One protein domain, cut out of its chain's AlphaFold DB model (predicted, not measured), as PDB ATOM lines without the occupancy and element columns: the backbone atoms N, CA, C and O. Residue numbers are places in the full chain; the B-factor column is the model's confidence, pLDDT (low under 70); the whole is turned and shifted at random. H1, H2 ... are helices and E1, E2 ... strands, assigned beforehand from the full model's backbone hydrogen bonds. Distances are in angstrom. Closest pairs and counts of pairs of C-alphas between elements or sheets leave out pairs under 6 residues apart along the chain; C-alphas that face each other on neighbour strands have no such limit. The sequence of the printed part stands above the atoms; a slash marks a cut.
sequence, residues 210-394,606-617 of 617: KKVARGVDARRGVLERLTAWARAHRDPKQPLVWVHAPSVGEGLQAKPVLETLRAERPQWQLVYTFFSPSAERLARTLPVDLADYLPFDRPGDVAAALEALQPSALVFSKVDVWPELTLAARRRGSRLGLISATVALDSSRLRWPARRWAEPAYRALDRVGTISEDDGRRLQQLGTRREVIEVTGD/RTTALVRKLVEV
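Overview. This is residues 210 to 394 and 606 to 617 of the 617 residues of a protein of Gemmatimonadetes bacterium (UniProt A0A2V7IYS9). A strongly twisted sheet of seven parallel strands forms the middle layer of three, with H3, H4 and H9 over one face and H2, H6 and H8 over the other. H5 packs between H2 and H6, H7 packs on H6, and H1 lies farthest out, off the sheet. The printed part has 197 residues with nine named helices and seven named strands, along the chain H1 H2 E1 H3 E2 H4 E3 H5 E4 H6 E5 H7 E6 H8 E7 H9; across the sheet the order is E3 E2 E1 E4 E5 E6 E7. The class is mixed, helices and strands; the whole is compact, with a radius of gyration of the C-alphas of 15.7 A and spans of 43 by 40 by 31 A.

Along the chain. Find the strands at residues 240 to 244 (E1), 269 to 274 (E2), 290 to 293 (E3), 313 to 317 (E4), 335 to 341 (E5, 16.9 A), 367 to 370 (E6) and 389 to 391 (E7). The helices are 210 to 218 (H1), 222 to 233 (H2, 16.1 A), 248 to 264 (H3, 24.1 A), 277 to 283 (H4), 299 to 309 (H5), 323 to 331 (H6), 354 to 363 (H7), 373 to 381 (H8) and 606 to 615 (H9). H1 begins at C-alpha 210 (311.118, 268.122, 267.838); H9 ends at C-alpha 615 (297.505, 302.307, 282.215).

Arrangement. Start at inner strand E4: N 315 is 2.8 A from O 242 of E1, and N 314 is 2.8 A from O 335 of E5, within hydrogen-bond range. E1, H3, E2 is a strand-helix-strand unit, two parallel neighbour strands joined through a helix, with a right-handed crossover. H9 is over E5 at a height over the sheet of 7.2 A; C-alphas 335 and 614, the closest, are 5.7 A apart. H3, with a kink of 33 degrees near residue 255, touches H9 with residues 257 to 261 alone, closest at C-alphas 257 and 608, 5.2 A. On the opposite face H6 is over E4 and E5, and H2 over E3. H2 touches H5 at a shallow tilt of 22 degrees, closest at C-alphas 227 and 308, 5.3 A. H1, H2, H5 and H6 have every O i to N i+4 pair within hydrogen-bond range; H3 has 10 of 13, H7 4 of 6, H8 4 of 5, H9 4 of 6, and H4 1 of 3 beside 3 of 4 O i to N i+3 pairs.

Size, cuts and confidence. The C-alphas farthest apart, of Ala 232 and Asp 346, are 44.8 A apart. Residues 395 to 605 are not printed; C-alphas 394 and 606 are 10.0 A apart across the cut. E5 to H7 is a long link of 12 residues. Mean pLDDT of the printed part is 92.7; residue 617 is under 70.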
ATOM      1  N   LYS A 210     312.444 268.362 267.235       78.38
ATOM      2  CA  LYS A 210     311.118 268.122 267.838       78.38
ATOM      3  C   LYS A 210     310.586 269.325 268.627       78.38
ATOM      4  O   LYS A 210     309.376 269.548 268.672       78.38
ATOM      5  N   LYS A 211     311.459 270.114 269.259       71.38
ATOM      6  CA  LYS A 211     311.084 271.315 270.021       71.38
ATOM      7  C   LYS A 211     310.682 272.446 269.079       71.38
ATOM      8  O   LYS A 211     309.716 273.155 269.366       71.38
ATOM      9  N   VAL A 212     311.386 272.597 267.956       75.75
ATOM     10  CA  VAL A 212     311.019 273.548 266.895       75.75
ATOM     11  C   VAL A 212     309.690 273.147 266.257       75.75
ATOM     12  O   VAL A 212     308.812 274.001 266.148       75.75
ATOM     13  N   ALA A 213     309.503 271.864 265.931       77.94
ATOM     14  CA  ALA A 213     308.244 271.344 265.393       77.94
ATOM     15  C   ALA A 213     307.057 271.649 266.312       77.94
ATOM     16  O   ALA A 213     306.111 272.314 265.895       77.94
ATOM     17  N   ARG A 214     307.166 271.287 267.598       80.62
ATOM     18  CA  ARG A 214     306.136 271.590 268.602       80.62
ATOM     19  C   ARG A 214     305.832 273.084 268.684       80.62
ATOM     20  O   ARG A 214     304.672 273.467 268.769       80.62
ATOM     21  N   GLY A 215     306.858 273.937 268.644       79.88
ATOM     22  CA  GLY A 215     306.670 275.386 268.660       79.88
ATOM     23  C   GLY A 215     305.937 275.921 267.424       79.88
ATOM     24  O   GLY A 215     305.101 276.815 267.554       79.88
ATOM     25  N   VAL A 216     306.240 275.411 266.229       80.88
ATOM     26  CA  VAL A 216     305.547 275.800 264.989       80.88
ATOM     27  C   VAL A 216     304.096 275.335 265.023       80.88
ATOM     28  O   VAL A 216     303.199 276.130 264.751       80.88
ATOM     29  N   ASP A 217     303.861 274.083 265.407       83.75
ATOM     30  CA  ASP A 217     302.524 273.497 265.431       83.75
ATOM     31  C   ASP A 217     301.621 274.170 266.463       83.75
ATOM     32  O   ASP A 217     300.493 274.529 266.138       83.75
ATOM     33  N   ALA A 218     302.136 274.466 267.658       83.94
ATOM     34  CA  ALA A 218     301.366 275.146 268.699       83.94
ATOM     35  C   ALA A 218     300.967 276.594 268.331       83.94
ATOM     36  O   ALA A 218     300.001 277.139 268.868       83.94
ATOM     37  N   ARG A 219     301.672 277.220 267.376       88.06
ATOM     38  CA  ARG A 219     301.331 278.545 266.827       88.06
ATOM     39  C   ARG A 219     300.339 278.508 265.673       88.06
ATOM     40  O   ARG A 219     299.850 279.567 265.277       88.06
ATOM     41  N   ARG A 220     300.047 277.337 265.100       87.38
ATOM     42  CA  ARG A 220     298.989 277.236 264.088       87.38
ATOM     43  C   ARG A 220     297.669 277.629 264.737       87.38
ATOM     44  O   ARG A 220     297.399 277.232 265.869       87.38
ATOM     45  N   GLY A 221     296.867 278.431 264.048       91.62
ATOM     46  CA  GLY A 221     295.581 278.874 264.579       91.62
ATOM     47  C   GLY A 221     295.668 279.954 265.668       91.62
ATOM     48  O   GLY A 221     294.657 280.242 266.301       91.62
ATOM     49  N   VAL A 222     296.855 280.498 265.985       94.50
ATOM     50  CA  VAL A 222     296.994 281.411 267.136       94.50
ATOM     51  C   VAL A 222     296.196 282.699 266.944       94.50
ATOM     52  O   VAL A 222     295.551 283.157 267.877       94.50
ATOM     53  N   LEU A 223     296.172 283.261 265.732       95.38
ATOM     54  CA  LEU A 223     295.419 284.487 265.454       95.38
ATOM     55  C   LEU A 223     293.915 284.242 265.543       95.38
ATOM     56  O   LEU A 223     293.183 285.080 266.063       95.38
ATOM     57  N   GLU A 224     293.465 283.080 265.085       96.06
ATOM     58  CA  GLU A 224     292.087 282.627 265.163       96.06
ATOM     59  C   GLU A 224     291.660 282.471 266.623       96.06
ATOM     60  O   GLU A 224     290.599 282.964 266.990       96.06
ATOM     61  N   ARG A 225     292.509 281.886 267.481       96.56
ATOM     62  CA  ARG A 225     292.252 281.782 268.927       96.56
ATOM     63  C   ARG A 225     292.216 283.143 269.617       96.56
ATOM     64  O   ARG A 225     291.275 283.401 270.363       96.56
ATOM     65  N   LEU A 226     293.177 284.030 269.334       96.62
ATOM     66  CA  LEU A 226     293.182 285.398 269.875       96.62
ATOM     67  C   LEU A 226     291.915 286.164 269.456       96.62
ATOM     68  O   LEU A 226     291.277 286.810 270.282       96.62
ATOM     69  N   THR A 227     291.525 286.055 268.185       96.38
ATOM     70  CA  THR A 227     290.336 286.726 267.637       96.38
ATOM     71  C   THR A 227     289.044 286.130 268.189       96.38
ATOM     72  O   THR A 227     288.121 286.872 268.516       96.38
ATOM     73  N   ALA A 228     288.960 284.805 268.319       97.56
ATOM     74  CA  ALA A 228     287.802 284.124 268.888       97.56
ATOM     75  C   ALA A 228     287.609 284.494 270.362       97.56
ATOM     76  O   ALA A 228     286.499 284.841 270.762       97.56
ATOM     77  N   TRP A 229     288.690 284.498 271.150       97.94
ATOM     78  CA  TRP A 229     288.635 284.960 272.533       97.94
ATOM     79  C   TRP A 229     288.200 286.422 272.609       97.94
ATOM     80  O   TRP A 229     287.302 286.736 273.384       97.94
ATOM     81  N   ALA A 230     288.774 287.295 271.774       97.31
ATOM     82  CA  ALA A 230     288.429 288.710 271.776       97.31
ATOM     83  C   ALA A 230     286.949 288.946 271.452       97.31
ATOM     84  O   ALA A 230     286.278 289.675 272.172       97.31
ATOM     85  N   ARG A 231     286.404 288.275 270.431       97.06
ATOM     86  CA  ARG A 231     284.973 288.371 270.090       97.06
ATOM     87  C   ARG A 231     284.055 287.935 271.228       97.06
ATOM     88  O   ARG A 231     282.970 288.486 271.358       97.06
ATOM     89  N   ALA A 232     284.469 286.940 272.008       97.62
ATOM     90  CA  ALA A 232     283.657 286.388 273.084       97.62
ATOM     91  C   ALA A 232     283.825 287.128 274.424       97.62
ATOM     92  O   ALA A 232     282.876 287.175 275.200       97.62
ATOM     93  N   HIS A 233     285.003 287.697 274.707       97.56
ATOM     94  CA  HIS A 233     285.359 288.145 276.061       97.56
ATOM     95  C   HIS A 233     286.025 289.526 276.146       97.56
ATOM     96  O   HIS A 233     286.156 290.049 277.252       97.56
ATOM     97  N   ARG A 234     286.493 290.139 275.047       97.44
ATOM     98  CA  ARG A 234     287.121 291.473 275.115       97.44
ATOM     99  C   ARG A 234     286.050 292.527 275.397       97.44
ATOM    100  O   ARG A 234     285.133 292.687 274.601       97.44
ATOM    101  N   ASP A 235     286.216 293.292 276.474       96.00
ATOM    102  CA  ASP A 235     285.392 294.463 276.796       96.00
ATOM    103  C   ASP A 235     286.197 295.754 276.585       96.00
ATOM    104  O   ASP A 235     286.951 296.145 277.478       96.00
ATOM    105  N   PRO A 236     286.039 296.466 275.452       91.50
ATOM    106  CA  PRO A 236     286.807 297.673 275.143       91.50
ATOM    107  C   PRO A 236     286.752 298.781 276.206       91.50
ATOM    108  O   PRO A 236     287.620 299.654 276.198       91.50
ATOM    109  N   LYS A 237     285.770 298.764 277.121       93.12
ATOM    110  CA  LYS A 237     285.679 299.717 278.240       93.12
ATOM    111  C   LYS A 237     286.658 299.396 279.370       93.12
ATOM    112  O   LYS A 237     287.016 300.288 280.136       93.12
ATOM    113  N   GLN A 238     287.094 298.144 279.478       95.38
ATOM    114  CA  GLN A 238     288.082 297.703 280.455       95.38
ATOM    115  C   GLN A 238     289.498 297.813 279.878       95.38
ATOM    116  O   GLN A 238     289.736 297.407 278.728       95.38
ATOM    117  N   PRO A 239     290.467 298.319 280.665       97.38
ATOM    118  CA  PRO A 239     291.863 298.281 280.274       97.38
ATOM    119  C   PRO A 239     292.346 296.850 280.062       97.38
ATOM    120  O   PRO A 239     292.049 295.965 280.866       97.38
ATOM    121  N   LEU A 240     293.135 296.644 279.008       98.44
ATOM    122  CA  LEU A 240     293.800 295.370 278.756       98.44
ATOM    123  C   LEU A 240     295.317 295.528 278.867       98.44
ATOM    124  O   LEU A 240     295.924 296.320 278.138       98.44
ATOM    125  N   VAL A 241     295.928 294.755 279.765       98.56
ATOM    126  CA  VAL A 241     297.383 294.656 279.920       98.56
ATOM    127  C   VAL A 241     297.857 293.373 279.258       98.56
ATOM    128  O   VAL A 241     297.575 292.266 279.716       98.56
ATOM    129  N   TRP A 242     298.610 293.524 278.175       98.62
ATOM    130  CA  TRP A 242     299.240 292.414 277.479       98.62
ATOM    131  C   TRP A 242     300.682 292.250 277.958       98.62
ATOM    132  O   TRP A 242     301.536 293.080 277.662       98.62
ATOM    133  N   VAL A 243     300.974 291.170 278.680       98.56
ATOM    134  CA  VAL A 243     302.321 290.812 279.136       98.56
ATOM    135  C   VAL A 243     302.919 289.723 278.243       98.56
ATOM    136  O   VAL A 243     302.337 288.656 278.069       98.56
ATOM    137  N   HIS A 244     304.112 289.962 277.703       98.12
ATOM    138  CA  HIS A 244     304.873 288.981 276.935       98.12
ATOM    139  C   HIS A 244     306.117 288.509 277.694       98.12
ATOM    140  O   HIS A 244     307.026 289.300 277.962       98.12
ATOM    141  N   ALA A 245     306.205 287.205 277.963       96.06
ATOM    142  CA  ALA A 245     307.396 286.573 278.520       96.06
ATOM    143  C   ALA A 245     307.761 285.300 277.728       96.06
ATOM    144  O   ALA A 245     307.002 284.329 277.703       96.06
ATOM    145  N   PRO A 246     308.924 285.261 277.052       91.69
ATOM    146  CA  PRO A 246     309.182 284.274 276.004       91.69
ATOM    147  C   PRO A 246     309.399 282.843 276.502       91.69
ATOM    148  O   PRO A 246     309.282 281.920 275.694       91.69
ATOM    149  N   SER A 247     309.737 282.616 277.771       88.19
ATOM    150  CA  SER A 247     309.998 281.278 278.316       88.19
ATOM    151  C   SER A 247     309.583 281.152 279.785       88.19
ATOM    152  O   SER A 247     309.123 282.120 280.381       88.19
ATOM    153  N   VAL A 248     309.747 279.961 280.377       84.00
ATOM    154  CA  VAL A 248     309.460 279.715 281.807       84.00
ATOM    155  C   VAL A 248     310.229 280.676 282.704       84.00
ATOM    156  O   VAL A 248     309.647 281.206 283.639       84.00
ATOM    157  N   GLY A 249     311.513 280.920 282.422       82.25
ATOM    158  CA  GLY A 249     312.345 281.771 283.275       82.25
ATOM    159  C   GLY A 249     311.836 283.210 283.329       82.25
ATOM    160  O   GLY A 249     311.705 283.781 284.406       82.25
ATOM    161  N   GLU A 250     311.496 283.785 282.173       88.69
ATOM    162  CA  GLU A 250     310.891 285.120 282.093       88.69
ATOM    163  C   GLU A 250     309.450 285.137 282.614       88.69
ATOM    164  O   GLU A 250     309.014 286.135 283.185       88.69
ATOM    165  N   GLY A 251     308.707 284.042 282.438       91.69
ATOM    166  CA  GLY A 251     307.346 283.905 282.946       91.69
ATOM    167  C   GLY A 251     307.296 283.882 284.471       91.69
ATOM    168  O   GLY A 251     306.417 284.506 285.055       91.69
ATOM    169  N   LEU A 252     308.263 283.233 285.128       89.25
ATOM    170  CA  LEU A 252     308.393 283.253 286.590       89.25
ATOM    171  C   LEU A 252     308.657 284.666 287.117       89.25
ATOM    172  O   LEU A 252     308.193 284.997 288.199       89.25
ATOM    173  N   GLN A 253     309.338 285.516 286.343       90.88
ATOM    174  CA  GLN A 253     309.533 286.922 286.701       90.88
ATOM    175  C   GLN A 253     308.264 287.765 286.513       90.88
ATOM    176  O   GLN A 253     308.015 288.687 287.288       90.88
ATOM    177  N   ALA A 254     307.456 287.446 285.500       94.38
ATOM    178  CA  ALA A 254     306.182 288.114 285.239       94.38
ATOM    179  C   ALA A 254     305.056 287.659 286.185       94.38
ATOM    180  O   ALA A 254     304.126 288.423 286.431       94.38
ATOM    181  N   LYS A 255     305.133 286.434 286.717       94.44
ATOM    182  CA  LYS A 255     304.087 285.825 287.546       94.44
ATOM    183  C   LYS A 255     303.689 286.689 288.763       94.44
ATOM    184  O   LYS A 255     302.506 287.016 288.831       94.44
ATOM    185  N   PRO A 256     304.612 287.144 289.640       92.56
ATOM    186  CA  PRO A 256     304.244 287.979 290.790       92.56
ATOM    187  C   PRO A 256     303.556 289.286 290.389       92.56
ATOM    188  O   PRO A 256     302.658 289.765 291.076       92.56
ATOM    189  N   VAL A 257     303.943 289.854 289.242       94.69
ATOM    190  CA  VAL A 257     303.332 291.075 288.703       94.69
ATOM    191  C   VAL A 257     301.892 290.802 288.269       94.69
ATOM    192  O   VAL A 257     300.999 291.572 288.599       94.69
ATOM    193  N   LEU A 258     301.642 289.696 287.563       96.31
ATOM    194  CA  LEU A 258     300.296 289.302 287.131       96.31
ATOM    195  C   LEU A 258     299.381 288.956 288.314       96.31
ATOM    196  O   LEU A 258     298.215 289.340 288.303       96.31
ATOM    197  N   GLU A 259     299.902 288.264 289.329       94.62
ATOM    198  CA  GLU A 259     299.171 287.953 290.566       94.62
ATOM    199  C   GLU A 259     298.781 289.228 291.320       94.62
ATOM    200  O   GLU A 259     297.612 289.399 291.665       94.62
ATOM    201  N   THR A 260     299.722 290.163 291.476       93.94
ATOM    202  CA  THR A 260     299.464 291.454 292.131       93.94
ATOM    203  C   THR A 260     298.468 292.295 291.328       93.94
ATOM    204  O   THR A 260     297.511 292.818 291.891       93.94
ATOM    205  N   LEU A 261     298.619 292.377 289.998       95.88
ATOM    206  CA  LEU A 261     297.673 293.093 289.135       95.88
ATOM    207  C   LEU A 261     296.264 292.502 289.212       95.88
ATOM    208  O   LEU A 261     295.305 293.264 289.300       95.88
ATOM    209  N   ARG A 262     296.117 291.170 289.208       96.31
ATOM    210  CA  ARG A 262     294.798 290.536 289.342       96.31
ATOM    211  C   ARG A 262     294.157 290.854 290.694       96.31
ATOM    212  O   ARG A 262     292.953 291.086 290.735       96.31
ATOM    213  N   ALA A 263     294.946 290.853 291.768       95.31
ATOM    214  CA  ALA A 263     294.461 291.144 293.113       95.31
ATOM    215  C   ALA A 263     294.049 292.618 293.285       95.31
ATOM    216  O   ALA A 263     292.984 292.898 293.828       95.31
ATOM    217  N   GLU A 264     294.859 293.564 292.802       94.56
ATOM    218  CA  GLU A 264     294.618 295.007 292.973       94.56
ATOM    219  C   GLU A 264     293.650 295.604 291.940       94.56
ATOM    220  O   GLU A 264     292.979 296.605 292.211       94.56
ATOM    221  N   ARG A 265     293.615 295.040 290.727       95.88
ATOM    222  CA  ARG A 265     292.844 295.535 289.578       95.88
ATOM    223  C   ARG A 265     292.033 294.399 288.934       95.88
ATOM    224  O   ARG A 265     292.263 294.066 287.770       95.88
ATOM    225  N   PRO A 266     291.062 293.801 289.650       95.50
ATOM    226  CA  PRO A 266     290.279 292.672 289.140       95.50
ATOM    227  C   PRO A 266     289.486 293.001 287.865       95.50
ATOM    228  O   PRO A 266     289.203 292.099 287.082       95.50
ATOM    229  N   GLN A 267     289.172 294.281 287.642       95.06
ATOM    230  CA  GLN A 267     288.477 294.809 286.467       95.06
ATOM    231  C   GLN A 267     289.369 295.008 285.232       95.06
ATOM    232  O   GLN A 267     288.891 295.491 284.210       95.06
ATOM    233  N   TRP A 268     290.677 294.755 285.321       97.38
ATOM    234  CA  TRP A 268     291.551 294.785 284.148       97.38
ATOM    235  C   TRP A 268     291.556 293.420 283.470       97.38
ATOM    236  O   TRP A 268     291.594 292.379 284.130       97.38
ATOM    237  N   GLN A 269     291.585 293.435 282.142       98.25
ATOM    238  CA  GLN A 269     291.800 292.228 281.360       98.25
ATOM    239  C   GLN A 269     293.306 291.983 281.211       98.25
ATOM    240  O   GLN A 269     294.067 292.880 280.841       98.25
ATOM    241  N   LEU A 270     293.760 290.770 281.500       98.56
ATOM    242  CA  LEU A 270     295.160 290.368 281.460       98.56
ATOM    243  C   LEU A 270     295.363 289.326 280.362       98.56
ATOM    244  O   LEU A 270     294.755 288.256 280.381       98.56
ATOM    245  N   VAL A 271     296.269 289.619 279.432       98.56
ATOM    246  CA  VAL A 271     296.700 288.676 278.393       98.56
ATOM    247  C   VAL A 271     298.160 288.337 278.610       98.56
ATOM    248  O   VAL A 271     298.999 289.229 278.718       98.56
ATOM    249  N   TYR A 272     298.484 287.051 278.616       98.56
ATOM    250  CA  TYR A 272     299.851 286.561 278.681       98.56
ATOM    251  C   TYR A 272     300.236 285.871 277.378       98.56
ATOM    252  O   TYR A 272     299.549 284.953 276.929       98.56
ATOM    253  N   THR A 273     301.365 286.257 276.781       98.12
ATOM    254  CA  THR A 273     301.920 285.506 275.651       98.12
ATOM    255  C   THR A 273     303.334 285.017 275.886       98.12
ATOM    256  O   THR A 273     304.150 285.675 276.529       98.12
ATOM    257  N   PHE A 274     303.652 283.869 275.295       95.50
ATOM    258  CA  PHE A 274     304.967 283.238 275.389       95.50
ATOM    259  C   PHE A 274     305.454 282.714 274.034       95.50
ATOM    260  O   PHE A 274     304.704 282.643 273.065       95.50
ATOM    261  N   PHE A 275     306.743 282.380 273.927       90.62
ATOM    262  CA  PHE A 275     307.340 281.914 272.667       90.62
ATOM    263  C   PHE A 275     307.873 280.470 272.767       90.62
ATOM    264  O   PHE A 275     307.886 279.718 271.793       90.62
ATOM    265  N   SER A 276     308.340 280.038 273.930       86.44
ATOM    266  CA  SER A 276     308.898 278.702 274.132       86.44
ATOM    267  C   SER A 276     307.828 277.719 274.611       86.44
ATOM    268  O   SER A 276     307.135 278.042 275.577       86.44
ATOM    269  N   PRO A 277     307.773 276.483 274.072       83.75
ATOM    270  CA  PRO A 277     306.897 275.429 274.594       83.75
ATOM    271  C   PRO A 277     307.112 275.099 276.070       83.75
ATOM    272  O   PRO A 277     306.208 274.604 276.734       83.75
ATOM    273  N   SER A 278     308.292 275.408 276.618       81.44
ATOM    274  CA  SER A 278     308.534 275.234 278.051       81.44
ATOM    275  C   SER A 278     307.547 276.031 278.913       81.44
ATOM    276  O   SER A 278     307.192 275.570 279.994       81.44
ATOM    277  N   ALA A 279     307.076 277.195 278.446       89.00
ATOM    278  CA  ALA A 279     306.203 278.085 279.209       89.00
ATOM    279  C   ALA A 279     304.736 277.627 279.274       89.00
ATOM    280  O   ALA A 279     304.004 278.147 280.108       89.00
ATOM    281  N   GLU A 280     304.309 276.644 278.470       90.62
ATOM    282  CA  GLU A 280     302.903 276.205 278.392       90.62
ATOM    283  C   GLU A 280     302.328 275.807 279.756       90.62
ATOM    284  O   GLU A 280     301.206 276.174 280.097       90.62
ATOM    285  N   ARG A 281     303.101 275.061 280.557       90.62
ATOM    286  CA  ARG A 281     302.651 274.601 281.877       90.62
ATOM    287  C   ARG A 281     302.489 275.765 282.847       90.62
ATOM    288  O   ARG A 281     301.498 275.816 283.561       90.62
ATOM    289  N   LEU A 282     303.450 276.688 282.848       91.19
ATOM    290  CA  LEU A 282     303.400 277.884 283.683       91.19
ATOM    291  C   LEU A 282     302.218 278.769 283.279       91.19
ATOM    292  O   LEU A 282     301.464 279.192 284.145       91.19
ATOM    293  N   ALA A 283     302.023 278.988 281.978       94.88
ATOM    294  CA  ALA A 283     300.974 279.839 281.431       94.88
ATOM    295  C   ALA A 283     299.568 279.442 281.916       94.88
ATOM    296  O   ALA A 283     298.774 280.314 282.244       94.88
ATOM    297  N   ARG A 284     299.294 278.136 282.055       94.62
ATOM    298  CA  ARG A 284     298.019 277.607 282.585       94.62
ATOM    299  C   ARG A 284     297.775 277.900 284.068       94.62
ATOM    300  O   ARG A 284     296.654 277.752 284.527       94.62
ATOM    301  N   THR A 285     298.819 278.248 284.817       94.38
ATOM    302  CA  THR A 285     298.733 278.551 286.256       94.38
ATOM    303  C   THR A 285     298.648 280.047 286.546       94.38
ATOM    304  O   THR A 285     298.492 280.429 287.701       94.38
ATOM    305  N   LEU A 286     298.802 280.896 285.525       96.25
ATOM    306  CA  LEU A 286     298.797 282.345 285.692       96.25
ATOM    307  C   LEU A 286     297.359 282.873 285.807       96.25
ATOM    308  O   LEU A 286     296.486 282.392 285.085       96.25
ATOM    309  N   PRO A 287     297.109 283.895 286.643       96.50
ATOM    310  CA  PRO A 287     295.773 284.456 286.852       96.50
ATOM    311  C   PRO A 287     295.377 285.454 285.744       96.50
ATOM    312  O   PRO A 287     295.092 286.628 285.997       96.50
ATOM    313  N   VAL A 288     295.386 284.994 284.492       98.06
ATOM    314  CA  VAL A 288     295.148 285.800 283.284       98.06
ATOM    315  C   VAL A 288     293.915 285.320 282.522       98.06
ATOM    316  O   VAL A 288     293.562 284.148 282.599       98.06
ATOM    317  N   ASP A 289     293.276 286.214 281.769       98.19
ATOM    318  CA  ASP A 289     292.046 285.896 281.028       98.19
ATOM    319  C   ASP A 289     292.328 285.150 279.718       98.19
ATOM    320  O   ASP A 289     291.478 284.422 279.204       98.19
ATOM    321  N   LEU A 290     293.537 285.324 279.175       97.75
ATOM    322  CA  LEU A 290     294.022 284.613 277.998       97.75
ATOM    323  C   LEU A 290     295.519 284.342 278.118       97.75
ATOM    324  O   LEU A 290     296.307 285.255 278.368       97.75
ATOM    325  N   ALA A 291     295.918 283.094 277.873       97.81
ATOM    326  CA  ALA A 291     297.314 282.696 277.790       97.81
ATOM    327  C   ALA A 291     297.572 281.874 276.522       97.81
ATOM    328  O   ALA A 291     297.031 280.779 276.376       97.81
ATOM    329  N   ASP A 292     298.411 282.372 275.612       96.94
ATOM    330  CA  ASP A 292     298.709 281.679 274.349       96.94
ATOM    331  C   ASP A 292     300.102 282.037 273.801       96.94
ATOM    332  O   ASP A 292     300.868 282.803 274.386       96.94
ATOM    333  N   TYR A 293     300.471 281.473 272.659       95.31
ATOM    334  CA  TYR A 293     301.697 281.825 271.969       95.31
ATOM    335  C   TYR A 293     301.652 283.250 271.410       95.31
ATOM    336  O   TYR A 293     300.635 283.735 270.922       95.31
ATOM    337  N   LEU A 294     302.805 283.915 271.407       95.38
ATOM    338  CA  LEU A 294     302.981 285.146 270.647       95.38
ATOM    339  C   LEU A 294     302.940 284.820 269.137       95.38
ATOM    340  O   LEU A 294     303.686 283.925 268.704       95.38
ATOM    341  N   PRO A 295     302.126 285.531 268.328       93.25
ATOM    342  CA  PRO A 295     302.169 285.404 266.875       93.25
ATOM    343  C   PRO A 295     303.536 285.825 266.320       93.25
ATOM    344  O   PRO A 295     304.352 286.450 266.999       93.25
ATOM    345  N   PHE A 296     303.810 285.478 265.062       90.81
ATOM    346  CA  PHE A 296     305.032 285.942 264.411       90.81
ATOM    347  C   PHE A 296     304.989 287.461 264.204       90.81
ATOM    348  O   PHE A 296     303.935 288.020 263.913       90.81
ATOM    349  N   ASP A 297     306.148 288.120 264.300       92.75
ATOM    350  CA  ASP A 297     306.281 289.584 264.206       92.75
ATOM    351  C   ASP A 297     306.191 290.083 262.753       92.75
ATOM    352  O   ASP A 297     307.104 290.685 262.187       92.75
ATOM    353  N   ARG A 298     305.077 289.745 262.101       90.88
ATOM    354  CA  ARG A 298     304.729 290.144 260.740       90.88
ATOM    355  C   ARG A 298     303.717 291.276 260.791       90.88
ATOM    356  O   ARG A 298     302.795 291.204 261.596       90.88
ATOM    357  N   PRO A 299     303.786 292.251 259.868       91.50
ATOM    358  CA  PRO A 299     302.837 293.360 259.850       91.50
ATOM    359  C   PRO A 299     301.357 292.939 259.881       91.50
ATOM    360  O   PRO A 299     300.584 293.578 260.583       91.50
ATOM    361  N   GLY A 300     300.974 291.876 259.157       92.56
ATOM    362  CA  GLY A 300     299.595 291.365 259.126       92.56
ATOM    363  C   GLY A 300     299.172 290.709 260.440       92.56
ATOM    364  O   GLY A 300     298.195 291.131 261.045       92.56
ATOM    365  N   ASP A 301     299.949 289.736 260.920       94.31
ATOM    366  CA  ASP A 301     299.672 289.019 262.173       94.31
ATOM    367  C   ASP A 301     299.634 289.959 263.379       94.31
ATOM    368  O   ASP A 301     298.733 289.886 264.210       94.31
ATOM    369  N   VAL A 302     300.603 290.874 263.456       96.00
ATOM    370  CA  VAL A 302     300.679 291.898 264.499       96.00
ATOM    371  C   VAL A 302     299.479 292.836 264.421       96.00
ATOM    372  O   VAL A 302     298.922 293.188 265.455       96.00
ATOM    373  N   ALA A 303     299.076 293.254 263.216       96.12
ATOM    374  CA  ALA A 303     297.899 294.098 263.050       96.12
ATOM    375  C   ALA A 303     296.632 293.387 263.537       96.12
ATOM    376  O   ALA A 303     295.918 293.977 264.340       96.12
ATOM    377  N   ALA A 304     296.417 292.132 263.129       96.62
ATOM    378  CA  ALA A 304     295.265 291.333 263.539       96.62
ATOM    379  C   ALA A 304     295.240 291.092 265.057       96.62
ATOM    380  O   ALA A 304     294.209 291.271 265.697       96.62
ATOM    381  N   ALA A 305     296.383 290.754 265.661       97.75
ATOM    382  CA  ALA A 305     296.475 290.554 267.106       97.75
ATOM    383  C   ALA A 305     296.205 291.846 267.894       97.75
ATOM    384  O   ALA A 305     295.478 291.823 268.883       97.75
ATOM    385  N   LEU A 306     296.755 292.984 267.456       98.00
ATOM    386  CA  LEU A 306     296.507 294.278 268.101       98.00
ATOM    387  C   LEU A 306     295.069 294.769 267.906       98.00
ATOM    388  O   LEU A 306     294.538 295.426 268.794       98.00
ATOM    389  N   GLU A 307     294.453 294.473 266.763       96.94
ATOM    390  CA  GLU A 307     293.052 294.796 266.484       96.94
ATOM    391  C   GLU A 307     292.094 293.954 267.328       96.94
ATOM    392  O   GLU A 307     291.142 294.499 267.872       96.94
ATOM    393  N   ALA A 308     292.382 292.662 267.505       97.00
ATOM    394  CA  ALA A 308     291.603 291.787 268.372       97.00
ATOM    395  C   ALA A 308     291.747 292.171 269.855       97.00
ATOM    396  O   ALA A 308     290.758 292.285 270.572       97.00
ATOM    397  N   LEU A 309     292.979 292.371 270.334       97.81
ATOM    398  CA  LEU A 309     293.231 292.571 271.763       97.81
ATOM    399  C   LEU A 309     293.055 294.024 272.221       97.81
ATOM    400  O   LEU A 309     292.749 294.241 273.387       97.81
ATOM    401  N   GLN A 310     293.258 295.020 271.353       97.31
ATOM    402  CA  GLN A 310     293.189 296.454 271.691       97.31
ATOM    403  C   GLN A 310     293.833 296.794 273.057       97.31
ATOM    404  O   GLN A 310     293.144 297.284 273.960       97.31
ATOM    405  N   PRO A 311     295.129 296.473 273.262       97.94
ATOM    406  CA  PRO A 311     295.768 296.596 274.567       97.94
ATOM    407  C   PRO A 311     295.975 298.062 274.960       97.94
ATOM    408  O   PRO A 311     296.523 298.851 274.186       97.94
ATOM    409  N   SER A 312     295.626 298.403 276.201       97.94
ATOM    410  CA  SER A 312     295.971 299.690 276.819       97.94
ATOM    411  C   SER A 312     297.472 299.767 277.101       97.94
ATOM    412  O   SER A 312     298.105 300.794 276.858       97.94
ATOM    413  N   ALA A 313     298.060 298.651 277.543       98.31
ATOM    414  CA  ALA A 313     299.496 298.512 277.741       98.31
ATOM    415  C   ALA A 313     300.021 297.186 277.174       98.31
ATOM    416  O   ALA A 313     299.390 296.139 277.322       98.31
ATOM    417  N   LEU A 314     301.202 297.231 276.558       98.62
ATOM    418  CA  LEU A 314     301.980 296.066 276.141       98.62
ATOM    419  C   LEU A 314     303.306 296.055 276.904       98.62
ATOM    420  O   LEU A 314     304.132 296.954 276.747       98.62
ATOM    421  N   VAL A 315     303.505 295.031 277.726       98.50
ATOM    422  CA  VAL A 315     304.638 294.885 278.637       98.50
ATOM    423  C   VAL A 315     305.473 293.681 278.226       98.50
ATOM    424  O   VAL A 315     305.023 292.541 278.280       98.50
ATOM    425  N   PHE A 316     306.720 293.918 277.844       98.19
ATOM    426  CA  PHE A 316     307.677 292.855 277.550       98.19
ATOM    427  C   PHE A 316     308.447 292.446 278.814       98.19
ATOM    428  O   PHE A 316     308.625 293.253 279.725       98.19
ATOM    429  N   SER A 317     308.976 291.225 278.851       94.50
ATOM    430  CA  SER A 317     309.913 290.761 279.880       94.50
ATOM    431  C   SER A 317     311.339 290.626 279.327       94.50
ATOM    432  O   SER A 317     311.560 290.241 278.170       94.50
ATOM    433  N   LYS A 318     312.329 290.960 280.161       91.25
ATOM    434  CA  LYS A 318     313.766 291.012 279.850       91.25
ATOM    435  C   LYS A 318     314.136 291.913 278.669       91.25
ATOM    436  O   LYS A 318     314.273 293.114 278.833       91.25
ATOM    437  N   VAL A 319     314.433 291.326 277.509       89.31
ATOM    438  CA  VAL A 319     314.932 291.998 276.288       89.31
ATOM    439  C   VAL A 319     314.265 291.422 275.035       89.31
ATOM    440  O   VAL A 319     314.814 291.480 273.928       89.31
ATOM    441  N   ASP A 320     313.092 290.805 275.199       91.75
ATOM    442  CA  ASP A 320     312.318 290.222 274.099       91.75
ATOM    443  C   ASP A 320     311.344 291.249 273.503       91.75
ATOM    444  O   ASP A 320     310.141 291.038 273.421       91.75
ATOM    445  N   VAL A 321     311.898 292.404 273.121       93.69
ATOM    446  CA  VAL A 321     311.174 293.505 272.471       93.69
ATOM    447  C   VAL A 321     311.141 293.263 270.962       93.69
ATOM    448  O   VAL A 321     312.190 293.187 270.315       93.69
ATOM    449  N   TRP A 322     309.936 293.158 270.405       93.88
ATOM    450  CA  TRP A 322     309.691 292.819 269.001       93.88
ATOM    451  C   TRP A 322     309.393 294.076 268.165       93.88
ATOM    452  O   TRP A 322     308.423 294.776 268.472       93.88
ATOM    453  N   PRO A 323     310.218 294.430 267.157       93.38
ATOM    454  CA  PRO A 323     310.099 295.701 266.448       93.38
ATOM    455  C   PRO A 323     308.761 295.995 265.762       93.38
ATOM    456  O   PRO A 323     308.288 297.129 265.886       93.38
ATOM    457  N   GLU A 324     308.148 295.047 265.040       94.81
ATOM    458  CA  GLU A 324     306.850 295.309 264.393       94.81
ATOM    459  C   GLU A 324     305.764 295.488 265.438       94.81
ATOM    460  O   GLU A 324     305.078 296.509 265.415       94.81
ATOM    461  N   LEU A 325     305.659 294.551 266.379       96.75
ATOM    462  CA  LEU A 325     304.689 294.592 267.460       96.75
ATOM    463  C   LEU A 325     304.786 295.883 268.271       96.75
ATOM    464  O   LEU A 325     303.787 296.579 268.430       96.75
ATOM    465  N   THR A 326     305.988 296.254 268.706       97.00
ATOM    466  CA  THR A 326     306.214 297.445 269.538       97.00
ATOM    467  C   THR A 326     305.787 298.720 268.811       97.00
ATOM    468  O   THR A 326     304.997 299.511 269.324       97.00
ATOM    469  N   LEU A 327     306.270 298.927 267.581       95.94
ATOM    470  CA  LEU A 327     305.975 300.155 266.838       95.94
ATOM    471  C   LEU A 327     304.523 300.195 266.340       95.94
ATOM    472  O   LEU A 327     303.943 301.275 266.228       95.94
ATOM    473  N   ALA A 328     303.919 299.044 266.031       96.38
ATOM    474  CA  ALA A 328     302.513 298.956 265.652       96.38
ATOM    475  C   ALA A 328     301.567 299.177 266.840       96.38
ATOM    476  O   ALA A 328     300.536 299.820 266.648       96.38
ATOM    477  N   ALA A 329     301.922 298.697 268.034       97.31
ATOM    478  CA  ALA A 329     301.174 298.928 269.266       97.31
ATOM    479  C   ALA A 329     301.194 300.417 269.642       97.31
ATOM    480  O   ALA A 329     300.138 301.018 269.819       97.31
ATOM    481  N   ARG A 330     302.371 301.063 269.607       96.00
ATOM    482  CA  ARG A 330     302.490 302.511 269.860       96.00
ATOM    483  C   ARG A 330     301.649 303.355 268.903       96.00
ATOM    484  O   ARG A 330     301.013 304.313 269.324       96.00
ATOM    485  N   ARG A 331     301.625 303.004 267.610       95.12
ATOM    486  CA  ARG A 331     300.786 303.696 266.611       95.12
ATOM    487  C   ARG A 331     299.287 303.566 266.881       95.12
ATOM    488  O   ARG A 331     298.538 304.423 266.435       95.12
ATOM    489  N   ARG A 332     298.866 302.512 267.582       94.69
ATOM    490  CA  ARG A 332     297.476 302.272 267.992       94.69
ATOM    491  C   ARG A 332     297.162 302.811 269.394       94.69
ATOM    492  O   ARG A 332     296.090 302.537 269.911       94.69
ATOM    493  N   GLY A 333     298.079 303.570 269.996       94.62
ATOM    494  CA  GLY A 333     297.877 304.218 271.294       94.62
ATOM    495  C   GLY A 333     298.258 303.374 272.514       94.62
ATOM    496  O   GLY A 333     298.157 303.873 273.630       94.62
ATOM    497  N   SER A 334     298.740 302.139 272.337       97.19
ATOM    498  CA  SER A 334     299.176 301.308 273.464       97.19
ATOM    499  C   SER A 334     300.430 301.876 274.123       97.19
ATOM    500  O   SER A 334     301.395 302.248 273.444       97.19
ATOM    501  N   ARG A 335     300.445 301.877 275.455       98.00
ATOM    502  CA  ARG A 335     301.611 302.238 276.267       98.00
ATOM    503  C   ARG A 335     302.570 301.060 276.369       98.00
ATOM    504  O   ARG A 335     302.147 299.912 276.478       98.00
ATOM    505  N   LEU A 336     303.869 301.328 276.301       98.44
ATOM    506  CA  LEU A 336     304.886 300.292 276.136       98.44
ATOM    507  C   LEU A 336     305.767 300.144 277.377       98.44
ATOM    508  O   LEU A 336     306.450 301.086 277.786       98.44
ATOM    509  N   GLY A 337     305.781 298.938 277.938       98.12
ATOM    510  CA  GLY A 337     306.537 298.573 279.129       98.12
ATOM    511  C   GLY A 337     307.623 297.533 278.871       98.12
ATOM    512  O   GLY A 337     307.508 296.702 277.970       98.12
ATOM    513  N   LEU A 338     308.655 297.532 279.711       98.25
ATOM    514  CA  LEU A 338     309.627 296.442 279.807       98.25
ATOM    515  C   LEU A 338     309.926 296.159 281.281       98.25
ATOM    516  O   LEU A 338     310.317 297.075 281.998       98.25
ATOM    517  N   ILE A 339     309.764 294.918 281.732       97.56
ATOM    518  CA  ILE A 339     310.021 294.504 283.119       97.56
ATOM    519  C   ILE A 339     311.176 293.508 283.208       97.56
ATOM    520  O   ILE A 339     311.483 292.799 282.244       97.56
ATOM    521  N   SER A 340     311.826 293.458 284.373       93.94
ATOM    522  CA  SER A 340     312.963 292.568 284.657       93.94
ATOM    523  C   SER A 340     314.073 292.657 283.597       93.94
ATOM    524  O   SER A 340     314.723 291.667 283.249       93.94
ATOM    525  N   ALA A 341     314.292 293.857 283.046       94.06
ATOM    526  CA  ALA A 341     315.222 294.068 281.949       94.06
ATOM    527  C   ALA A 341     316.653 293.711 282.371       94.06
ATOM    528  O   ALA A 341     317.201 294.276 283.320       94.06
ATOM    529  N   THR A 342     317.242 292.763 281.638       90.19
ATOM    530  CA  THR A 342     318.589 292.232 281.871       90.19
ATOM    531  C   THR A 342     319.307 292.084 280.538       90.19
ATOM    532  O   THR A 342     318.808 291.416 279.631       90.19
ATOM    533  N   VAL A 343     320.488 292.685 280.410       85.94
ATOM    534  CA  VAL A 343     321.284 292.645 279.175       85.94
ATOM    535  C   VAL A 343     322.635 292.021 279.501       85.94
ATOM    536  O   VAL A 343     323.404 292.606 280.253       85.94
ATOM    537  N   ALA A 344     322.957 290.859 278.933       80.31
ATOM    538  CA  ALA A 344     324.292 290.270 279.082       80.31
ATOM    539  C   ALA A 344     325.371 291.160 278.427       80.31
ATOM    540  O   ALA A 344     325.101 291.819 277.419       80.31
ATOM    541  N   LEU A 345     326.589 291.173 278.983       73.75
ATOM    542  CA  LEU A 345     327.708 291.995 278.485       73.75
ATOM    543  C   LEU A 345     328.067 291.691 277.024       73.75
ATOM    544  O   LEU A 345     328.384 292.598 276.261       73.75
ATOM    545  N   ASP A 346     327.973 290.428 276.631       75.62
ATOM    546  CA  ASP A 346     328.311 289.895 275.312       75.62
ATOM    547  C   ASP A 346     327.084 289.732 274.395       75.62
ATOM    548  O   ASP A 346     327.179 289.136 273.313       75.62
ATOM    549  N   SER A 347     325.926 290.272 274.798       77.00
ATOM    550  CA  SER A 347     324.664 290.087 274.084       77.00
ATOM    551  C   SER A 347     324.797 290.451 272.605       77.00
ATOM    552  O   SER A 347     325.170 291.570 272.244       77.00
ATOM    553  N   SER A 348     324.416 289.528 271.718       79.88
ATOM    554  CA  SER A 348     324.389 289.773 270.270       79.88
ATOM    555  C   SER A 348     323.508 290.964 269.883       79.88
ATOM    556  O   SER A 348     323.777 291.621 268.880       79.88
ATOM    557  N   ARG A 349     322.514 291.310 270.715       79.75
ATOM    558  CA  ARG A 349     321.634 292.474 270.525       79.75
ATOM    559  C   ARG A 349     322.385 293.808 270.579       79.75
ATOM    560  O   ARG A 349     321.929 294.770 269.971       79.75
ATOM    561  N   LEU A 350     323.528 293.869 271.268       80.12
ATOM    562  CA  LEU A 350     324.367 295.070 271.350       80.12
ATOM    563  C   LEU A 350     325.205 295.293 270.081       80.12
ATOM    564  O   LEU A 350     325.718 296.392 269.862       80.12
ATOM    565  N   ARG A 351     325.332 294.273 269.224       85.06
ATOM    566  CA  ARG A 351     326.173 294.304 268.024       85.06
ATOM    567  C   ARG A 351     325.399 294.844 266.823       85.06
ATOM    568  O   ARG A 351     324.176 294.733 266.731       85.06
ATOM    569  N   TRP A 352     326.114 295.421 265.866       75.94
ATOM    570  CA  TRP A 352     325.551 295.705 264.545       75.94
ATOM    571  C   TRP A 352     325.412 294.388 263.747       75.94
ATOM    572  O   TRP A 352     326.290 293.537 263.885       75.94
ATOM    573  N   PRO A 353     324.350 294.170 262.938       79.31
ATOM    574  CA  PRO A 353     323.225 295.069 262.641       79.31
ATOM    575  C   PRO A 353     322.041 294.966 263.620       79.31
ATOM    576  O   PRO A 353     321.146 295.809 263.571       79.31
ATOM    577  N   ALA A 354     322.048 293.984 264.532       79.75
ATOM    578  CA  ALA A 354     320.979 293.708 265.501       79.75
ATOM    579  C   ALA A 354     320.478 294.960 266.222       79.75
ATOM    580  O   ALA A 354     319.284 295.268 266.227       79.75
ATOM    581  N   ARG A 355     321.434 295.714 266.771       83.06
ATOM    582  CA  ARG A 355     321.200 296.955 267.494       83.06
ATOM    583  C   ARG A 355     320.408 297.952 266.657       83.06
ATOM    584  O   ARG A 355     319.443 298.521 267.146       83.06
ATOM    585  N   ARG A 356     320.773 298.138 265.385       83.94
ATOM    586  CA  ARG A 356     320.152 299.141 264.509       83.94
ATOM    587  C   ARG A 356     318.703 298.797 264.169       83.94
ATOM    588  O   ARG A 356     317.890 299.700 263.999       83.94
ATOM    589  N   TRP A 357     318.378 297.510 264.059       85.19
ATOM    590  CA  TRP A 357     317.013 297.065 263.774       85.19
ATOM    591  C   TRP A 357     316.100 297.133 264.997       85.19
ATOM    592  O   TRP A 357     314.922 297.444 264.849       85.19
ATOM    593  N   ALA A 358     316.635 296.870 266.191       86.38
ATOM    594  CA  ALA A 358     315.857 296.894 267.426       86.38
ATOM    595  C   ALA A 358     315.763 298.290 268.068       86.38
ATOM    596  O   ALA A 358     314.799 298.571 268.777       86.38
ATOM    597  N   GLU A 359     316.729 299.177 267.803       91.00
ATOM    598  CA  GLU A 359     316.831 300.517 268.400       91.00
ATOM    599  C   GLU A 359     315.525 301.331 268.362       91.00
ATOM    600  O   GLU A 359     315.154 301.874 269.406       91.00
ATOM    601  N   PRO A 360     314.776 301.410 267.240       92.50
ATOM    602  CA  PRO A 360     313.522 302.159 267.221       92.50
ATOM    603  C   PRO A 360     312.480 301.621 268.210       92.50
ATOM    604  O   PRO A 360     311.741 302.408 268.796       92.50
ATOM    605  N   ALA A 361     312.435 300.301 268.413       93.88
ATOM    606  CA  ALA A 361     311.499 299.653 269.326       93.88
ATOM    607  C   ALA A 361     311.865 299.928 270.790       93.88
ATOM    608  O   ALA A 361     311.015 300.342 271.570       93.88
ATOM    609  N   TYR A 362     313.148 299.804 271.143       95.50
ATOM    610  CA  TYR A 362     313.640 300.146 272.481       95.50
ATOM    611  C   TYR A 362     313.458 301.632 272.817       95.50
ATOM    612  O   TYR A 362     313.067 301.980 273.930       95.50
ATOM    613  N   ARG A 363     313.673 302.528 271.846       95.88
ATOM    614  CA  ARG A 363     313.432 303.970 272.023       95.88
ATOM    615  C   ARG A 363     311.956 304.298 272.267       95.88
ATOM    616  O   ARG A 363     311.658 305.278 272.950       95.88
ATOM    617  N   ALA A 364     311.056 303.491 271.706       96.12
ATOM    618  CA  ALA A 364     309.612 303.650 271.808       96.12
ATOM    619  C   ALA A 364     309.023 303.184 273.152       96.12
ATOM    620  O   ALA A 364     307.830 303.377 273.357       96.12
ATOM    621  N   LEU A 365     309.811 302.606 274.062       97.69
ATOM    622  CA  LEU A 365     309.334 302.235 275.398       97.69
ATOM    623  C   LEU A 365     308.984 303.487 276.229       97.69
ATOM    624  O   LEU A 365     309.662 304.520 276.140       97.69
ATOM    625  N   ASP A 366     307.919 303.394 277.028       97.81
ATOM    626  CA  ASP A 366     307.404 304.482 277.872       97.81
ATOM    627  C   ASP A 366     307.831 304.339 279.340       97.81
ATOM    628  O   ASP A 366     308.060 305.350 280.014       97.81
ATOM    629  N   ARG A 367     307.965 303.100 279.834       97.88
ATOM    630  CA  ARG A 367     308.487 302.766 281.170       97.88
ATOM    631  C   ARG A 367     309.284 301.467 281.129       97.88
ATOM    632  O   ARG A 367     308.873 300.505 280.482       97.88
ATOM    633  N   VAL A 368     310.407 301.422 281.836       98.19
ATOM    634  CA  VAL A 368     311.297 300.263 281.861       98.19
ATOM    635  C   VAL A 368     311.834 300.001 283.263       98.19
ATOM    636  O   VAL A 368     312.478 300.872 283.837       98.19
ATOM    637  N   GLY A 369     311.620 298.788 283.772       97.75
ATOM    638  CA  GLY A 369     312.189 298.280 285.018       97.75
ATOM    639  C   GLY A 369     313.375 297.355 284.753       97.75
ATOM    640  O   GLY A 369     313.209 296.289 284.154       97.75
ATOM    641  N   THR A 370     314.577 297.744 285.179       96.88
ATOM    642  CA  THR A 370     315.791 296.915 285.097       96.88
ATOM    643  C   THR A 370     316.085 296.220 286.419       96.88
ATOM    644  O   THR A 370     315.744 296.723 287.491       96.88
ATOM    645  N   ILE A 371     316.778 295.077 286.361       93.50
ATOM    646  CA  ILE A 371     317.167 294.353 287.585       93.50
ATOM    647  C   ILE A 371     318.344 295.015 288.318       93.50
ATOM    648  O   ILE A 371     318.574 294.761 289.497       93.50
ATOM    649  N   SER A 372     319.121 295.844 287.616       91.31
ATOM    650  CA  SER A 372     320.270 296.566 288.160       91.31
ATOM    651  C   SER A 372     320.539 297.857 287.384       91.31
ATOM    652  O   SER A 372     320.042 298.052 286.267       91.31
ATOM    653  N   GLU A 373     321.376 298.733 287.943       91.38
ATOM    654  CA  GLU A 373     321.846 299.917 287.220       91.38
ATOM    655  C   GLU A 373     322.686 299.570 285.987       91.38
ATOM    656  O   GLU A 373     322.634 300.274 284.976       91.38
ATOM    657  N   ASP A 374     323.490 298.508 286.064       89.88
ATOM    658  CA  ASP A 374     324.334 298.076 284.954       89.88
ATOM    659  C   ASP A 374     323.503 297.593 283.772       89.88
ATOM    660  O   ASP A 374     323.826 297.905 282.622       89.88
ATOM    661  N   ASP A 375     322.391 296.914 284.045       92.00
ATOM    662  CA  ASP A 375     321.418 296.562 283.017       92.00
ATOM    663  C   ASP A 375     320.785 297.808 282.403       92.00
ATOM    664  O   ASP A 375     320.697 297.892 281.181       92.00
ATOM    665  N   GLY A 376     320.469 298.830 283.202       94.31
ATOM    666  CA  GLY A 376     320.013 300.126 282.687       94.31
ATOM    667  C   GLY A 376     321.046 300.839 281.812       94.31
ATOM    668  O   GLY A 376     320.700 301.425 280.784       94.31
ATOM    669  N   ARG A 377     322.338 300.766 282.155       93.19
ATOM    670  CA  ARG A 377     323.430 301.300 281.320       93.19
ATOM    671  C   ARG A 377     323.547 300.557 279.991       93.19
ATOM    672  O   ARG A 377     323.708 301.194 278.952       93.19
ATOM    673  N   ARG A 378     323.447 299.227 279.997       91.31
ATOM    674  CA  ARG A 378     323.498 298.408 278.774       91.31
ATOM    675  C   ARG A 378     322.243 298.565 277.921       91.31
ATOM    676  O   ARG A 378     322.337 298.622 276.699       91.31
ATOM    677  N   LEU A 379     321.079 298.721 278.538       94.12
ATOM    678  CA  LEU A 379     319.821 298.926 277.829       94.12
ATOM    679  C   LEU A 379     319.777 300.278 277.090       94.12
ATOM    680  O   LEU A 379     319.220 300.363 275.995       94.12
ATOM    681  N   GLN A 380     320.431 301.317 277.620       94.31
ATOM    682  CA  GLN A 380     320.632 302.579 276.892       94.31
ATOM    683  C   GLN A 380     321.437 302.385 275.603       94.31
ATOM    684  O   GLN A 380     321.155 303.024 274.590       94.31
ATOM    685  N   GLN A 381     322.399 301.456 275.588       91.31
ATOM    686  CA  GLN A 381     323.142 301.136 274.366       91.31
ATOM    687  C   GLN A 381     322.220 300.542 273.292       91.31
ATOM    688  O   GLN A 381     322.443 300.788 272.109       91.31
ATOM    689  N   LEU A 382     321.142 299.846 273.674       88.75
ATOM    690  CA  LEU A 382     320.110 299.355 272.751       88.75
ATOM    691  C   LEU A 382     319.164 300.452 272.234       88.75
ATOM    692  O   LEU A 382     318.352 300.168 271.362       88.75
ATOM    693  N   GLY A 383     319.282 301.696 272.710       91.12
ATOM    694  CA  GLY A 383     318.491 302.840 272.242       91.12
ATOM    695  C   GLY A 383     317.380 303.290 273.189       91.12
ATOM    696  O   GLY A 383     316.688 304.260 272.875       91.12
ATOM    697  N   THR A 384     317.219 302.618 274.334       95.94
ATOM    698  CA  THR A 384     316.247 303.007 275.366       95.94
ATOM    699  C   THR A 384     316.642 304.344 275.987       95.94
ATOM    700  O   THR A 384     317.814 304.581 276.282       95.94
ATOM    701  N   ARG A 385     315.659 305.220 276.185       96.62
ATOM    702  CA  ARG A 385     315.870 306.563 276.734       96.62
ATOM    703  C   ARG A 385     316.138 306.491 278.240       96.62
ATOM    704  O   ARG A 385     315.572 305.641 278.921       96.62
ATOM    705  N   ARG A 386     317.021 307.339 278.775       96.19
ATOM    706  CA  ARG A 386     317.446 307.238 280.185       96.19
ATOM    707  C   ARG A 386     316.302 307.544 281.149       96.19
ATOM    708  O   ARG A 386     316.189 306.875 282.169       96.19
ATOM    709  N   GLU A 387     315.472 308.523 280.811       96.81
ATOM    710  CA  GLU A 387     314.386 309.048 281.639       96.81
ATOM    711  C   GLU A 387     313.229 308.064 281.852       96.81
ATOM    712  O   GLU A 387     312.423 308.258 282.755       96.81
ATOM    713  N   VAL A 388     313.149 306.999 281.047       97.12
ATOM    714  CA  VAL A 388     312.130 305.951 281.204       97.12
ATOM    715  C   VAL A 388     312.646 304.714 281.941       97.12
ATOM    716  O   VAL A 388     311.880 303.773 282.124       97.12
ATOM    717  N   ILE A 389     313.930 304.685 282.328       97.94
ATOM    718  CA  ILE A 389     314.572 303.536 282.980       97.94
ATOM    719  C   ILE A 389     314.630 303.739 284.495       97.94
ATOM    720  O   ILE A 389     315.346 304.616 284.983       97.94
ATOM    721  N   GLU A 390     313.983 302.834 285.219       97.56
ATOM    722  CA  GLU A 390     314.000 302.691 286.673       97.56
ATOM    723  C   GLU A 390     314.596 301.326 287.057       97.56
ATOM    724  O   GLU A 390     314.440 300.344 286.330       97.56
ATOM    725  N   VAL A 391     315.293 301.242 288.193       96.88
ATOM    726  CA  VAL A 391     315.771 299.956 288.726       96.88
ATOM    727  C   VAL A 391     314.687 299.390 289.635       96.88
ATOM    728  O   VAL A 391     314.539 299.837 290.768       96.88
ATOM    729  N   THR A 392     313.931 298.407 289.150       96.44
ATOM    730  CA  THR A 392     312.889 297.753 289.953       96.44
ATOM    731  C   THR A 392     313.420 296.533 290.701       96.44
ATOM    732  O   THR A 392     312.890 296.201 291.757       96.44
ATOM    733  N   GLY A 393     314.510 295.916 290.236       94.19
ATOM    734  CA  GLY A 393     315.075 294.695 290.818       94.19
ATOM    735  C   GLY A 393     314.569 293.422 290.132       94.19
ATOM    736  O   GLY A 393     313.955 293.477 289.066       94.19
ATOM    737  N   ASP A 394     314.867 292.260 290.716       93.31
ATOM    738  CA  ASP A 394     314.478 290.952 290.178       93.31
ATOM    739  C   ASP A 394     313.401 290.311 291.058       93.31
ATOM    740  O   ASP A 394     313.649 289.958 292.208       93.31
ATOM    741  N   ARG A 606     307.487 297.266 293.151       96.38
ATOM    742  CA  ARG A 606     308.033 298.321 292.274       96.38
ATOM    743  C   ARG A 606     307.732 298.054 290.799       96.38
ATOM    744  O   ARG A 606     307.369 298.967 290.057       96.38
ATOM    745  N   THR A 607     307.856 296.799 290.364       96.56
ATOM    746  CA  THR A 607     307.570 296.398 288.979       96.56
ATOM    747  C   THR A 607     306.075 296.497 288.660       96.56
ATOM    748  O   THR A 607     305.713 296.976 287.587       96.56
ATOM    749  N   THR A 608     305.200 296.115 289.590       96.31
ATOM    750  CA  THR A 608     303.742 296.246 289.438       96.31
ATOM    751  C   THR A 608     303.333 297.713 289.366       96.31
ATOM    752  O   THR A 608     302.604 298.100 288.450       96.31
ATOM    753  N   ALA A 609     303.868 298.563 290.245       96.69
ATOM    754  CA  ALA A 609     303.640 300.005 290.211       96.69
ATOM    755  C   ALA A 609     304.087 300.626 288.874       96.69
ATOM    756  O   ALA A 609     303.396 301.484 288.321       96.69
ATOM    757  N   LEU A 610     305.212 300.166 288.312       96.75
ATOM    758  CA  LEU A 610     305.674 300.581 286.987       96.75
ATOM    759  C   LEU A 610     304.674 300.207 285.885       96.75
ATOM    760  O   LEU A 610     304.390 301.039 285.022       96.75
ATOM    761  N   VAL A 611     304.125 298.987 285.915       96.94
ATOM    762  CA  VAL A 611     303.115 298.540 284.941       96.94
ATOM    763  C   VAL A 611     301.807 299.313 285.104       96.94
ATOM    764  O   VAL A 611     301.237 299.751 284.108       96.94
ATOM    765  N   ARG A 612     301.357 299.569 286.335       96.38
ATOM    766  CA  ARG A 612     300.147 300.361 286.599       96.38
ATOM    767  C   ARG A 612     300.237 301.777 286.035       96.38
ATOM    768  O   ARG A 612     299.309 302.228 285.369       96.38
ATOM    769  N   LYS A 613     301.393 302.433 286.190       96.12
ATOM    770  CA  LYS A 613     301.685 303.756 285.602       96.12
ATOM    771  C   LYS A 613     301.623 303.787 284.067       96.12
ATOM    772  O   LYS A 613     301.673 304.877 283.505       96.12
ATOM    773  N   LEU A 614     301.581 302.645 283.372       95.94
ATOM    774  CA  LEU A 614     301.340 302.612 281.924       95.94
ATOM    775  C   LEU A 614     299.854 302.741 281.585       95.94
ATOM    776  O   LEU A 614     299.540 303.191 280.494       95.94
ATOM    777  N   VAL A 615     298.952 302.332 282.475       94.25
ATOM    778  CA  VAL A 615     297.505 302.307 282.215       94.25
ATOM    779  C   VAL A 615     296.802 303.503 282.852       94.25
ATOM    780  O   VAL A 615     295.915 304.081 282.241       94.25
ATOM    781  N   GLU A 616     297.212 303.891 284.060       87.94
ATOM    782  CA  GLU A 616     296.563 304.913 284.900       87.94
ATOM    783  C   GLU A 616     296.948 306.364 284.518       87.94
ATOM    784  O   GLU A 616     297.013 307.224 285.393       87.94
ATOM    785  N   VAL A 617     297.269 306.631 283.243       61.16
ATOM    786  CA  VAL A 617     297.789 307.935 282.762       61.16
ATOM    787  C   VAL A 617     296.688 308.910 282.388       61.16
ATOM    788  O   VAL A 617     295.809 308.506 281.597       61.16
TER     789      VAL A 617